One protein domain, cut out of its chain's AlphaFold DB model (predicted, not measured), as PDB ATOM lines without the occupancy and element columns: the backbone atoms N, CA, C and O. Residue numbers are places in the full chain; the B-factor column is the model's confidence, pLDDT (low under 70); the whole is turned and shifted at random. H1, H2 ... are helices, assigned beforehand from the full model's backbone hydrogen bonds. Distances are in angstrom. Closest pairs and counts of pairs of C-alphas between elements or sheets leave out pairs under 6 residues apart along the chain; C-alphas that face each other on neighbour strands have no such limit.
ATOM      1  N   PRO A1012      79.883  57.636  43.503       42.53
ATOM      2  CA  PRO A1012      80.941  58.039  42.574       42.53
ATOM      3  C   PRO A1012      80.858  57.219  41.283       42.53
ATOM      4  O   PRO A1012      80.703  55.997  41.355       42.53
ATOM      5  N   LEU A1013      80.959  57.871  40.115       44.41
ATOM      6  CA  LEU A1013      81.006  57.143  38.847       44.41
ATOM      7  C   LEU A1013      82.230  56.234  38.858       44.41
ATOM      8  O   LEU A1013      83.346  56.672  39.126       44.41
ATOM      9  N   THR A1014      82.009  54.966  38.562       61.28
ATOM     10  CA  THR A1014      83.096  54.009  38.404       61.28
ATOM     11  C   THR A1014      83.908  54.356  37.141       61.28
ATOM     12  O   THR A1014      83.393  55.032  36.242       61.28
ATOM     13  N   CYS A1015      85.166  53.922  37.020       64.06
ATOM     14  CA  CYS A1015      85.998  54.231  35.846       64.06
ATOM     15  C   CYS A1015      85.320  53.781  34.539       64.06
ATOM     16  O   CYS A1015      85.359  54.490  33.530       64.06
ATOM     17  N   SER A1016      84.583  52.666  34.565       69.31
ATOM     18  CA  SER A1016      83.820  52.196  33.403       69.31
ATOM     19  C   SER A1016      82.585  53.047  33.109       69.31
ATOM     20  O   SER A1016      82.166  53.150  31.958       69.31
ATOM     21  N   GLN A1017      81.980  53.684  34.114       66.88
ATOM     22  CA  GLN A1017      80.880  54.629  33.915       66.88
ATOM     23  C   GLN A1017      81.370  55.974  33.361       66.88
ATOM     24  O   GLN A1017      80.671  56.572  32.542       66.88
ATOM     25  N   GLY A1018      82.576  56.412  33.740       66.25
ATOM     26  CA  GLY A1018      83.249  57.573  33.146       66.25
ATOM     27  C   GLY A1018      83.532  57.373  31.655       66.25
ATOM     28  O   GLY A1018      83.109  58.182  30.829       66.25
ATOM     29  N   VAL A1019      84.127  56.231  31.289       72.19
ATOM     30  CA  VAL A1019      84.378  55.885  29.878       72.19
ATOM     31  C   VAL A1019      83.072  55.708  29.099       72.19
ATOM     32  O   VAL A1019      82.949  56.245  28.007       72.19
ATOM     33  N   ARG A1020      82.039  55.061  29.661       74.00
ATOM     34  CA  ARG A1020      80.723  54.918  28.997       74.00
ATOM     35  C   ARG A1020      79.999  56.247  28.744       74.00
ATOM     36  O   ARG A1020      79.107  56.283  27.901       74.00
ATOM     37  N   ARG A1021      80.338  57.314  29.477       70.38
ATOM     38  CA  ARG A1021      79.791  58.665  29.255       70.38
ATOM     39  C   ARG A1021      80.566  59.453  28.206       70.38
ATOM     40  O   ARG A1021      79.955  60.237  27.487       70.38
ATOM     41  N   ALA A1022      81.884  59.279  28.155       72.62
ATOM     42  CA  ALA A1022      82.760  60.041  27.273       72.62
ATOM     43  C   ALA A1022      82.997  59.364  25.912       72.62
ATOM     44  O   ALA A1022      83.284  60.050  24.934       72.62
ATOM     45  N   CYS A1023      82.853  58.039  25.843       79.38
ATOM     46  CA  CYS A1023      83.078  57.231  24.649       79.38
ATOM     47  C   CYS A1023      81.775  56.648  24.074       79.38
ATOM     48  O   CYS A1023      80.778  56.516  24.792       79.38
ATOM     49  N   PRO A1024      81.766  56.265  22.782       81.94
ATOM     50  CA  PRO A1024      80.618  55.611  22.159       81.94
ATOM     51  C   PRO A1024      80.185  54.333  22.895       81.94
ATOM     52  O   PRO A1024      81.006  53.577  23.410       81.94
ATOM     53  N   ALA A1025      78.879  54.059  22.914       71.75
ATOM     54  CA  ALA A1025      78.339  52.865  23.560       71.75
ATOM     55  C   ALA A1025      78.663  51.588  22.758       71.75
ATOM     56  O   ALA A1025      78.337  51.495  21.576       71.75
ATOM     57  N   GLY A1026      79.237  50.581  23.422       69.94
ATOM     58  CA  GLY A1026      79.606  49.289  22.825       69.94
ATOM     59  C   GLY A1026      81.117  49.045  22.830       69.94
ATOM     60  O   GLY A1026      81.878  49.858  23.341       69.94
ATOM     61  N   ALA A1027      81.555  47.900  22.301       71.75
ATOM     62  CA  ALA A1027      82.983  47.630  22.130       71.75
ATOM     63  C   ALA A1027      83.549  48.451  20.952       71.75
ATOM     64  O   ALA A1027      82.809  48.705  19.995       71.75
ATOM     65  N   PRO A1028      84.840  48.831  20.987       78.50
ATOM     66  CA  PRO A1028      85.501  49.458  19.850       78.50
ATOM     67  C   PRO A1028      85.332  48.640  18.561       78.50
ATOM     68  O   PRO A1028      85.241  47.407  18.633       78.50
ATOM     69  N   PRO A1029      85.313  49.284  17.377       77.31
ATOM     70  CA  PRO A1029      85.314  48.559  16.112       77.31
ATOM     71  C   PRO A1029      86.502  47.585  16.038       77.31
ATOM     72  O   PRO A1029      87.571  47.849  16.582       77.31
ATOM     73  N   GLY A1030      86.308  46.436  15.388       66.06
ATOM     74  CA  GLY A1030      87.369  45.442  15.210       66.06
ATOM     75  C   GLY A1030      88.411  45.861  14.167       66.06
ATOM     76  O   GLY A1030      88.175  46.756  13.348       66.06
ATOM     77  N   ALA A1031      89.560  45.182  14.163       58.12
ATOM     78  CA  ALA A1031      90.633  45.423  13.199       58.12
ATOM     79  C   ALA A1031      90.122  45.342  11.741       58.12
ATOM     80  O   ALA A1031      89.500  44.351  11.357       58.12
ATOM     81  N   GLY A1032      90.386  46.385  10.941       58.59
ATOM     82  CA  GLY A1032      89.951  46.498   9.540       58.59
ATOM     83  C   GLY A1032      88.630  47.247   9.303       58.59
ATOM     84  O   GLY A1032      88.126  47.240   8.180       58.59
ATOM     85  N   ALA A1033      88.049  47.880  10.329       65.31
ATOM     86  CA  ALA A1033      86.949  48.832  10.163       65.31
ATOM     87  C   ALA A1033      87.447  50.174   9.587       65.31
ATOM     88  O   ALA A1033      88.560  50.603   9.872       65.31
ATOM     89  N   ALA A1034      86.619  50.847   8.783       64.12
ATOM     90  CA  ALA A1034      86.994  52.107   8.143       64.12
ATOM     91  C   ALA A1034      87.264  53.227   9.174       64.12
ATOM     92  O   ALA A1034      86.664  53.261  10.249       64.12
ATOM     93  N   ALA A1035      88.196  54.136   8.861       63.12
ATOM     94  CA  ALA A1035      88.698  55.153   9.797       63.12
ATOM     95  C   ALA A1035      87.607  56.105  10.334       63.12
ATOM     96  O   ALA A1035      87.713  56.614  11.450       63.12
ATOM     97  N   ASP A1036      86.527  56.303   9.578       70.44
ATOM     98  CA  ASP A1036      85.342  57.063   9.989       70.44
ATOM     99  C   ASP A1036      84.598  56.416  11.170       70.44
ATOM    100  O   ASP A1036      84.049  57.127  12.012       70.44
ATOM    101  N   ALA A1037      84.648  55.088  11.301       75.81
ATOM    102  CA  ALA A1037      84.080  54.370  12.442       75.81
ATOM    103  C   ALA A1037      84.878  54.579  13.746       75.81
ATOM    104  O   ALA A1037      84.321  54.429  14.835       75.81
ATOM    105  N   TYR A1038      86.161  54.947  13.652       80.75
ATOM    106  CA  TYR A1038      87.027  55.219  14.804       80.75
ATOM    107  C   TYR A1038      87.042  56.694  15.227       80.75
ATOM    108  O   TYR A1038      87.399  56.990  16.367       80.75
ATOM    109  N   ALA A1039      86.600  57.617  14.367       79.88
ATOM    110  CA  ALA A1039      86.582  59.053  14.660       79.88
ATOM    111  C   ALA A1039      85.847  59.434  15.971       79.88
ATOM    112  O   ALA A1039      86.365  60.275  16.705       79.88
ATOM    113  N   PRO A1040      84.710  58.807  16.349       79.50
ATOM    114  CA  PRO A1040      84.046  59.093  17.626       79.50
ATOM    115  C   PRO A1040      84.822  58.596  18.855       79.50
ATOM    116  O   PRO A1040      84.693  59.166  19.934       79.50
ATOM    117  N   TRP A1041      85.629  57.541  18.699       84.38
ATOM    118  CA  TRP A1041      86.502  57.018  19.756       84.38
ATOM    119  C   TRP A1041      87.789  57.841  19.894       84.38
ATOM    120  O   TRP A1041      88.366  57.899  20.972       84.38
ATOM    121  N   ALA A1042      88.237  58.487  18.813       81.44
ATOM    122  CA  ALA A1042      89.410  59.363  18.788       81.44
ATOM    123  C   ALA A1042      89.094  60.814  19.209       81.44
ATOM    124  O   ALA A1042      89.948  61.698  19.108       81.44
ATOM    125  N   ALA A1043      87.861  61.078  19.657       81.88
ATOM    126  CA  ALA A1043      87.454  62.383  20.158       81.88
ATOM    127  C   ALA A1043      88.190  62.708  21.473       81.88
ATOM    128  O   ALA A1043      88.260  61.827  22.333       81.88
ATOM    129  N   PRO A1044      88.659  63.956  21.683       77.25
ATOM    130  CA  PRO A1044      89.495  64.315  22.833       77.25
ATOM    131  C   PRO A1044      88.920  63.850  24.176       77.25
ATOM    132  O   PRO A1044      89.587  63.139  24.910       77.25
ATOM    133  N   ALA A1045      87.629  64.091  24.429       72.88
ATOM    134  CA  ALA A1045      86.977  63.668  25.671       72.88
ATOM    135  C   ALA A1045      86.985  62.140  25.897       72.88
ATOM    136  O   ALA A1045      87.110  61.693  27.034       72.88
ATOM    137  N   CYS A1046      86.852  61.332  24.838       81.12
ATOM    138  CA  CYS A1046      86.919  59.873  24.947       81.12
ATOM    139  C   CYS A1046      88.361  59.402  25.163       81.12
ATOM    140  O   CYS A1046      88.608  58.548  26.010       81.12
ATOM    141  N   VAL A1047      89.315  59.987  24.437       80.50
ATOM    142  CA  VAL A1047      90.747  59.679  24.557       80.50
ATOM    143  C   VAL A1047      91.260  60.038  25.957       80.50
ATOM    144  O   VAL A1047      91.895  59.205  26.600       80.50
ATOM    145  N   ASP A1048      90.896  61.210  26.477       74.44
ATOM    146  CA  ASP A1048      91.243  61.660  27.827       74.44
ATOM    147  C   ASP A1048      90.586  60.769  28.896       74.44
ATOM    148  O   ASP A1048      91.234  60.382  29.869       74.44
ATOM    149  N   ALA A1049      89.326  60.356  28.701       74.75
ATOM    150  CA  ALA A1049      88.654  59.422  29.609       74.75
ATOM    151  C   ALA A1049      89.280  58.017  29.590       74.75
ATOM    152  O   ALA A1049      89.378  57.380  30.638       74.75
ATOM    153  N   LEU A1050      89.726  57.530  28.426       78.81
ATOM    154  CA  LEU A1050      90.437  56.256  28.289       78.81
ATOM    155  C   LEU A1050      91.825  56.314  28.942       78.81
ATOM    156  O   LEU A1050      92.189  55.384  29.661       78.81
ATOM    157  N   CYS A1051      92.579  57.403  28.751       75.19
ATOM    158  CA  CYS A1051      93.873  57.605  29.408       75.19
ATOM    159  C   CYS A1051      93.724  57.777  30.927       75.19
ATOM    160  O   CYS A1051      94.461  57.151  31.686       75.19
ATOM    161  N   GLY A1052      92.730  58.548  31.381       67.88
ATOM    162  CA  GLY A1052      92.419  58.729  32.798       67.88
ATOM    163  C   GLY A1052      91.970  57.430  33.471       67.88
ATOM    164  O   GLY A1052      92.445  57.104  34.557       67.88
ATOM    165  N   ALA A1053      91.126  56.633  32.806       68.12
ATOM    166  CA  ALA A1053      90.738  55.312  33.299       68.12
ATOM    167  C   ALA A1053      91.922  54.332  33.327       68.12
ATOM    168  O   ALA A1053      92.021  53.537  34.258       68.12
ATOM    169  N   ARG A1054      92.845  54.400  32.357       66.94
ATOM    170  CA  ARG A1054      94.069  53.583  32.351       66.94
ATOM    171  C   ARG A1054      95.022  53.962  33.486       66.94
ATOM    172  O   ARG A1054      95.480  53.072  34.196       66.94
ATOM    173  N   ALA A1055      95.269  55.254  33.704       61.44
ATOM    174  CA  ALA A1055      96.073  55.737  34.827       61.44
ATOM    175  C   ALA A1055      95.447  55.349  36.181       61.44
ATOM    176  O   ALA A1055      96.137  54.892  37.091       61.44
ATOM    177  N   ALA A1056      94.118  55.437  36.294       59.44
ATOM    178  CA  ALA A1056      93.382  55.013  37.483       59.44
ATOM    179  C   ALA A1056      93.362  53.483  37.682       59.44
ATOM    180  O   ALA A1056      93.281  53.020  38.816       59.44
ATOM    181  N   LEU A1057      93.459  52.677  36.619       57.34
ATOM    182  CA  LEU A1057      93.608  51.218  36.717       57.34
ATOM    183  C   LEU A1057      95.025  50.801  37.153       57.34
ATOM    184  O   LEU A1057      95.159  49.791  37.844       57.34
ATOM    185  N   ALA A1058      96.059  51.579  36.803       51.78
ATOM    186  CA  ALA A1058      97.438  51.366  37.261       51.78
ATOM    187  C   ALA A1058      97.606  51.628  38.774       51.78
ATOM    188  O   ALA A1058      98.433  50.993  39.431       51.78
ATOM    189  N   ASN A1059      96.757  52.483  39.358       49.66
ATOM    190  CA  ASN A1059      96.677  52.730  40.796       49.66
ATOM    191  C   ASN A1059      95.401  52.098  41.391       49.66
ATOM    192  O   ASN A1059      94.336  52.712  41.420       49.66
ATOM    193  N   ILE A1060      95.490  50.845  41.863       40.22
ATOM    194  CA  ILE A1060      94.323  49.986  42.181       40.22
ATOM    195  C   ILE A1060      93.296  50.590  43.170       40.22
ATOM    196  O   ILE A1060      92.175  50.088  43.266       40.22
ATOM    197  N   SER A1061      93.645  51.649  43.905       42.47
ATOM    198  CA  SER A1061      92.760  52.362  44.834       42.47
ATOM    199  C   SER A1061      91.805  53.370  44.172       42.47
ATOM    200  O   SER A1061      90.957  53.911  44.877       42.47
ATOM    201  N   ALA A1062      91.875  53.606  42.854       48.53
ATOM    202  CA  ALA A1062      91.056  54.630  42.185       48.53
ATOM    203  C   ALA A1062      89.815  54.095  41.429       48.53
ATOM    204  O   ALA A1062      88.810  54.797  41.346       48.53
ATOM    205  N   CYS A1063      89.807  52.841  40.949       56.19
ATOM    206  CA  CYS A1063      88.641  52.220  40.276       56.19
ATOM    207  C   CYS A1063      87.893  51.203  41.162       56.19
ATOM    208  O   CYS A1063      87.350  50.209  40.679       56.19
ATOM    209  N   VAL A1064      87.894  51.404  42.482       53.75
ATOM    210  CA  VAL A1064      87.459  50.397  43.474       53.75
ATOM    211  C   VAL A1064      85.995  49.980  43.303       53.75
ATOM    212  O   VAL A1064      85.652  48.835  43.583       53.75
ATOM    213  N   ASN A1065      85.162  50.877  42.773       58.88
ATOM    214  CA  ASN A1065      83.729  50.653  42.588       58.88
ATOM    215  C   ASN A1065      83.364  49.962  41.254       58.88
ATOM    216  O   ASN A1065      82.200  49.618  41.072       58.88
ATOM    217  N   ASP A1066      84.315  49.729  40.334       62.78
ATOM    218  CA  ASP A1066      84.089  48.889  39.145       62.78
ATOM    219  C   ASP A1066      84.173  47.396  39.478       62.78
ATOM    220  O   ASP A1066      85.077  46.958  40.201       62.78
ATOM    221  N   THR A1067      83.300  46.589  38.871       74.94
ATOM    222  CA  THR A1067      83.438  45.127  38.927       74.94
ATOM    223  C   THR A1067      84.671  44.657  38.150       74.94
ATOM    224  O   THR A1067      85.124  45.314  37.212       74.94
ATOM    225  N   ASP A1068      85.212  43.483  38.484       65.62
ATOM    226  CA  ASP A1068      86.379  42.929  37.778       65.62
ATOM    227  C   ASP A1068      86.111  42.712  36.278       65.62
ATOM    228  O   ASP A1068      87.003  42.890  35.447       65.62
ATOM    229  N   ALA A1069      84.862  42.408  35.908       69.81
ATOM    230  CA  ALA A1069      84.438  42.311  34.514       69.81
ATOM    231  C   ALA A1069      84.483  43.672  33.796       69.81
ATOM    232  O   ALA A1069      84.889  43.747  32.637       69.81
ATOM    233  N   GLU A1070      84.110  44.755  34.480       71.44
ATOM    234  CA  GLU A1070      84.159  46.115  33.936       71.44
ATOM    235  C   GLU A1070      85.595  46.626  33.807       71.44
ATOM    236  O   GLU A1070      85.947  47.189  32.770       71.44
ATOM    237  N   LYS A1071      86.451  46.346  34.797       68.44
ATOM    238  CA  LYS A1071      87.897  46.623  34.735       68.44
ATOM    239  C   LYS A1071      88.563  45.862  33.583       68.44
ATOM    240  O   LYS A1071      89.331  46.438  32.816       68.44
ATOM    241  N   SER A1072      88.220  44.584  33.409       71.12
ATOM    242  CA  SER A1072      88.737  43.758  32.312       71.12
ATOM    243  C   SER A1072      88.259  44.244  30.939       71.12
ATOM    244  O   SER A1072      89.040  44.229  29.986       71.12
ATOM    245  N   ALA A1073      87.007  44.696  30.821       73.25
ATOM    246  CA  ALA A1073      86.466  45.240  29.577       73.25
ATOM    247  C   ALA A1073      87.123  46.577  29.192       73.25
ATOM    248  O   ALA A1073      87.416  46.792  28.018       73.25
ATOM    249  N   LEU A1074      87.405  47.438  30.175       72.81
ATOM    250  CA  LEU A1074      88.158  48.682  29.993       72.81
ATOM    251  C   LEU A1074      89.576  48.430  29.475       72.81
ATOM    252  O   LEU A1074      89.966  49.027  28.475       72.81
ATOM    253  N   SER A1075      90.313  47.515  30.116       73.69
ATOM    254  CA  SER A1075      91.660  47.134  29.669       73.69
ATOM    255  C   SER A1075      91.628  46.602  28.237       73.69
ATOM    256  O   SER A1075      92.373  47.064  27.380       73.69
ATOM    257  N   THR A1076      90.680  45.708  27.942       76.44
ATOM    258  CA  THR A1076      90.532  45.115  26.604       76.44
ATOM    259  C   THR A1076      90.206  46.169  25.542       76.44
ATOM    260  O   THR A1076      90.734  46.116  24.434       76.44
ATOM    261  N   ALA A1077      89.346  47.142  25.858       77.25
ATOM    262  CA  ALA A1077      89.003  48.225  24.940       77.25
ATOM    263  C   ALA A1077      90.202  49.147  24.667       77.25
ATOM    264  O   ALA A1077      90.420  49.530  23.517       77.25
ATOM    265  N   PHE A1078      90.995  49.460  25.697       81.12
ATOM    266  CA  PHE A1078      92.217  50.247  25.548       81.12
ATOM    267  C   PHE A1078      93.233  49.534  24.648       81.12
ATOM    268  O   PHE A1078      93.739  50.129  23.695       81.12
ATOM    269  N   ASP A1079      93.479  48.247  24.900       78.38
ATOM    270  CA  ASP A1079      94.445  47.448  24.142       78.38
ATOM    271  C   ASP A1079      94.045  47.319  22.666       78.38
ATOM    272  O   ASP A1079      94.880  47.479  21.773       78.38
ATOM    273  N   LEU A1080      92.754  47.104  22.394       80.38
ATOM    274  CA  LEU A1080      92.218  47.027  21.032       80.38
ATOM    275  C   LEU A1080      92.375  48.345  20.261       80.38
ATOM    276  O   LEU A1080      92.741  48.324  19.086       80.38
ATOM    277  N   LEU A1081      92.116  49.484  20.908       81.88
ATOM    278  CA  LEU A1081      92.249  50.804  20.285       81.88
ATOM    279  C   LEU A1081      93.716  51.185  20.070       81.88
ATOM    280  O   LEU A1081      94.074  51.652  18.991       81.88
ATOM    281  N   ASN A1082      94.582  50.939  21.057       84.06
ATOM    282  CA  ASN A1082      96.006  51.258  20.959       84.06
ATOM    283  C   ASN A1082      96.730  50.409  19.898       84.06
ATOM    284  O   ASN A1082      97.676  50.884  19.275       84.06
ATOM    285  N   ALA A1083      96.273  49.174  19.664       76.06
ATOM    286  CA  ALA A1083      96.812  48.293  18.629       76.06
ATOM    287  C   ALA A1083      96.245  48.558  17.216       76.06
ATOM    288  O   ALA A1083      96.720  47.961  16.248       76.06
ATOM    289  N   SER A1084      95.230  49.420  17.071       80.25
ATOM    290  CA  SER A1084      94.564  49.672  15.788       80.25
ATOM    291  C   SER A1084      95.238  50.798  14.997       80.25
ATOM    292  O   SER A1084      95.228  51.964  15.392       80.25
ATOM    293  N   GLN A1085      95.775  50.461  13.820       79.44
ATOM    294  CA  GLN A1085      96.404  51.430  12.913       79.44
ATOM    295  C   GLN A1085      95.395  52.451  12.354       79.44
ATOM    296  O   GLN A1085      95.730  53.618  12.132       79.44
ATOM    297  N   ASP A1086      94.147  52.022  12.155       80.62
ATOM    298  CA  ASP A1086      93.063  52.881  11.674       80.62
ATOM    299  C   ASP A1086      92.626  53.872  12.765       80.62
ATOM    300  O   ASP A1086      92.380  55.044  12.471       80.62
ATOM    301  N   PHE A1087      92.634  53.447  14.037       84.44
ATOM    302  CA  PHE A1087      92.434  54.346  15.175       84.44
ATOM    303  C   PHE A1087      93.578  55.354  15.314       84.44
ATOM    304  O   PHE A1087      93.317  56.542  15.466       84.44
ATOM    305  N   ALA A1088      94.835  54.915  15.201       82.75
ATOM    306  CA  ALA A1088      95.994  55.812  15.223       82.75
ATOM    307  C   ALA A1088      95.923  56.877  14.113       82.75
ATOM    308  O   ALA A1088      96.237  58.043  14.338       82.75
ATOM    309  N   THR A1089      95.438  56.499  12.927       82.31
ATOM    310  CA  THR A1089      95.224  57.436  11.815       82.31
ATOM    311  C   THR A1089      94.094  58.425  12.121       82.31
ATOM    312  O   THR A1089      94.242  59.620  11.868       82.31
ATOM    313  N   ALA A1090      92.985  57.955  12.703       82.50
ATOM    314  CA  ALA A1090      91.884  58.816  13.134       82.50
ATOM    315  C   ALA A1090      92.303  59.776  14.264       82.50
ATOM    316  O   ALA A1090      91.908  60.939  14.252       82.50
ATOM    317  N   LEU A1091      93.143  59.315  15.195       83.75
ATOM    318  CA  LEU A1091      93.700  60.117  16.283       83.75
ATOM    319  C   LEU A1091      94.667  61.181  15.761       83.75
ATOM    320  O   LEU A1091      94.553  62.338  16.142       83.75
ATOM    321  N   ALA A1092      95.557  60.837  14.829       82.50
ATOM    322  CA  ALA A1092      96.459  61.798  14.193       82.50
ATOM    323  C   ALA A1092      95.721  62.894  13.397       82.50
ATOM    324  O   ALA A1092      96.260  63.983  13.207       82.50
ATOM    325  N   ALA A1093      94.497  62.615  12.939       76.56
ATOM    326  CA  ALA A1093      93.624  63.582  12.276       76.56
ATOM    327  C   ALA A1093      92.665  64.312  13.242       76.56
ATOM    328  O   ALA A1093      91.892  65.166  12.800       76.56
ATOM    329  N   SER A1094      92.684  63.975  14.536       77.31
ATOM    330  CA  SER A1094      91.833  64.592  15.553       77.31
ATOM    331  C   SER A1094      92.444  65.905  16.080       77.31
ATOM    332  O   SER A1094      93.615  66.198  15.830       77.31
ATOM    333  N   PRO A1095      91.681  66.718  16.838       66.31
ATOM    334  CA  PRO A1095      92.193  67.923  17.498       66.31
ATOM    335  C   PRO A1095      93.300  67.661  18.533       66.31
ATOM    336  O   PRO A1095      93.913  68.615  19.006       66.31
ATOM    337  N   ALA A1096      93.544  66.397  18.891       60.19
ATOM    338  CA  ALA A1096      94.527  65.973  19.877       60.19
ATOM    339  C   ALA A1096      95.495  64.941  19.240       60.19
ATOM    340  O   ALA A1096      95.462  63.753  19.570       60.19
ATOM    341  N   PRO A1097      96.310  65.365  18.251       74.12
ATOM    342  CA  PRO A1097      96.999  64.452  17.350       74.12
ATOM    343  C   PRO A1097      98.153  63.715  18.033       74.12
ATOM    344  O   PRO A1097      99.061  64.328  18.593       74.12
ATOM    345  N   ALA A1098      98.152  62.388  17.918       77.88
ATOM    346  CA  ALA A1098      99.227  61.528  18.398       77.88
ATOM    347  C   ALA A1098      99.356  60.257  17.544       77.88
ATOM    348  O   ALA A1098      98.370  59.802  16.961       77.88
ATOM    349  N   PRO A1099     100.561  59.659  17.475       72.31
ATOM    350  CA  PRO A1099     100.816  58.486  16.640       72.31
ATOM    351  C   PRO A1099     100.199  57.186  17.186       72.31
ATOM    352  O   PRO A1099     100.118  56.207  16.451       72.31
ATOM    353  N   SER A1100      99.776  57.154  18.452       80.88
ATOM    354  CA  SER A1100      99.028  56.053  19.074       80.88
ATOM    355  C   SER A1100      98.321  56.544  20.344       80.88
ATOM    356  O   SER A1100      98.663  57.605  20.874       80.88
ATOM    357  N   LEU A1101      97.357  55.767  20.858       81.19
ATOM    358  CA  LEU A1101      96.664  56.085  22.114       81.19
ATOM    359  C   LEU A1101      97.645  56.151  23.294       81.19
ATOM    360  O   LEU A1101      97.582  57.058  24.111       81.19
ATOM    361  N   SER A1102      98.586  55.210  23.349       75.12
ATOM    362  CA  SER A1102      99.662  55.177  24.345       75.12
ATOM    363  C   SER A1102     100.566  56.404  24.267       75.12
ATOM    364  O   SER A1102     100.764  57.047  25.288       75.12
ATOM    365  N   ALA A1103     101.024  56.795  23.074       72.50
ATOM    366  CA  ALA A1103     101.846  57.995  22.907       72.50
ATOM    367  C   ALA A1103     101.098  59.273  23.314       72.50
ATOM    368  O   ALA A1103     101.704  60.191  23.858       72.50
ATOM    369  N   TYR A1104      99.783  59.324  23.077       76.75
ATOM    370  CA  TYR A1104      98.944  60.419  23.556       76.75
ATOM    371  C   TYR A1104      98.877  60.456  25.089       76.75
ATOM    372  O   TYR A1104      99.136  61.499  25.687       76.75
ATOM    373  N   CYS A1105      98.582  59.317  25.728       70.06
ATOM    374  CA  CYS A1105      98.536  59.234  27.188       70.06
ATOM    375  C   CYS A1105      99.906  59.554  27.816       70.06
ATOM    376  O   CYS A1105      99.968  60.266  28.813       70.06
ATOM    377  N   ASP A1106     101.004  59.084  27.221       64.88
ATOM    378  CA  ASP A1106     102.367  59.334  27.703       64.88
ATOM    379  C   ASP A1106     102.762  60.806  27.574       64.88
ATOM    380  O   ASP A1106     103.390  61.356  28.474       64.88
ATOM    381  N   ALA A1107     102.371  61.474  26.486       60.84
ATOM    382  CA  ALA A1107     102.629  62.899  26.310       60.84
ATOM    383  C   ALA A1107     101.838  63.770  27.301       60.84
ATOM    384  O   ALA A1107     102.346  64.800  27.738       60.84
ATOM    385  N   GLN A1108     100.611  63.367  27.653       57.62
ATOM    386  CA  GLN A1108      99.752  64.116  28.579       57.62
ATOM    387  C   GLN A1108     100.076  63.861  30.052       57.62
ATOM    388  O   GLN A1108     100.030  64.784  30.862       57.62
ATOM    389  N   TYR A1109     100.414  62.622  30.410       54.25
ATOM    390  CA  TYR A1109     100.569  62.211  31.809       54.25
ATOM    391  C   TYR A1109     102.008  61.820  32.178       54.25
ATOM    392  O   TYR A1109     102.276  61.508  33.334       54.25
TER     393      TYR A1109
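Overview. This is residues 1012 to 1109 of the 1178 residues of an uncharacterized protein of Monoraphidium neglectum (UniProt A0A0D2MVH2). Two long helices, H3 and H4, cross at a steep angle to make the core; H1 packs side by side with H3, and H6 crosses H3 on its other side. H2 and H5 pack together at one end of the domain, while the link from H3 to H4 lies at the other end. The printed part has 98 residues with six named helices, in the order H1 to H6, and no named strand, an all-helix domain. It is compact, with a radius of gyration of the C-alphas of 12.6 A, and spans 34 by 26 by 19 A.

Along the chain. Find C-alpha 1015 at (85.998, 54.231, 35.846); there H1 begins, and it runs over residues 1015 to 1022, 10.9 A. Next comes H2, residues 1035 to 1038, 5.3 A. At C-alpha 1044, (89.495, 64.315, 22.833), you meet H3, residues 1044 to 1058, 21.0 A. H4 takes residues 1068 to 1082, 21.1 A, and H5 residues 1085 to 1092, 10.4 A. H6, residues 1101 to 1109, covers 12.1 A and ends at C-alpha 1109, (100.569, 62.211, 31.809).

Arrangement. Begin at the hub, H3 and H4, which touch three helices each. They touch each other at a steep tilt of 54 degrees, opposite ways; look at the closest C-alphas, Leu 1050 and Phe 1078, 6.8 A apart. H1 touches H3 at a shallow tilt of 4 degrees, opposite ways, with the closest C-alphas, Ala 1022 and Cys 1046, at 4.8 A. H4 touches H1 with residues 1070 to 1074 alone, closest at the C-alphas of Ser 1016 and Glu 1070, 6.1 A. H3 touches H6 with residues 1047 to 1051 alone, about perpendicular at 78 degrees; the closest C-alphas, Cys 1051 and Cys 1105, are 5.4 A apart. H4 and H6 only just touch, only at their ends, with 3 pairs of C-alphas within 8 A, the closest being Asn 1082 and Leu 1101 at 5.0 A. The helix packing is mostly crossed: of the 4 pairs of helices that touch and have a tilt, leaving out H4 and H6, which touch only at their ends, 1 is at a shallow tilt. Farther out, H2 touches H5, where the closest C-alphas, Ala 1035 and Asp 1086, are 5.3 A apart. H3 and H5 are apart. In H1, H3, H4, H5 and H6 every O i to N i+4 pair is within hydrogen-bond range; H2 is too short for such a pair.

Size, cuts and confidence. The C-alphas farthest apart, Ala 1034 and Ser 1061, are 37.1 A apart. The printed part has no cut. The link from H1 to H2, residues 1023 to 1034, is long. Mean pLDDT of the printed part is 70.6; 38 residues are under 70, among them 1012 to 1018 and 1052 to 1066.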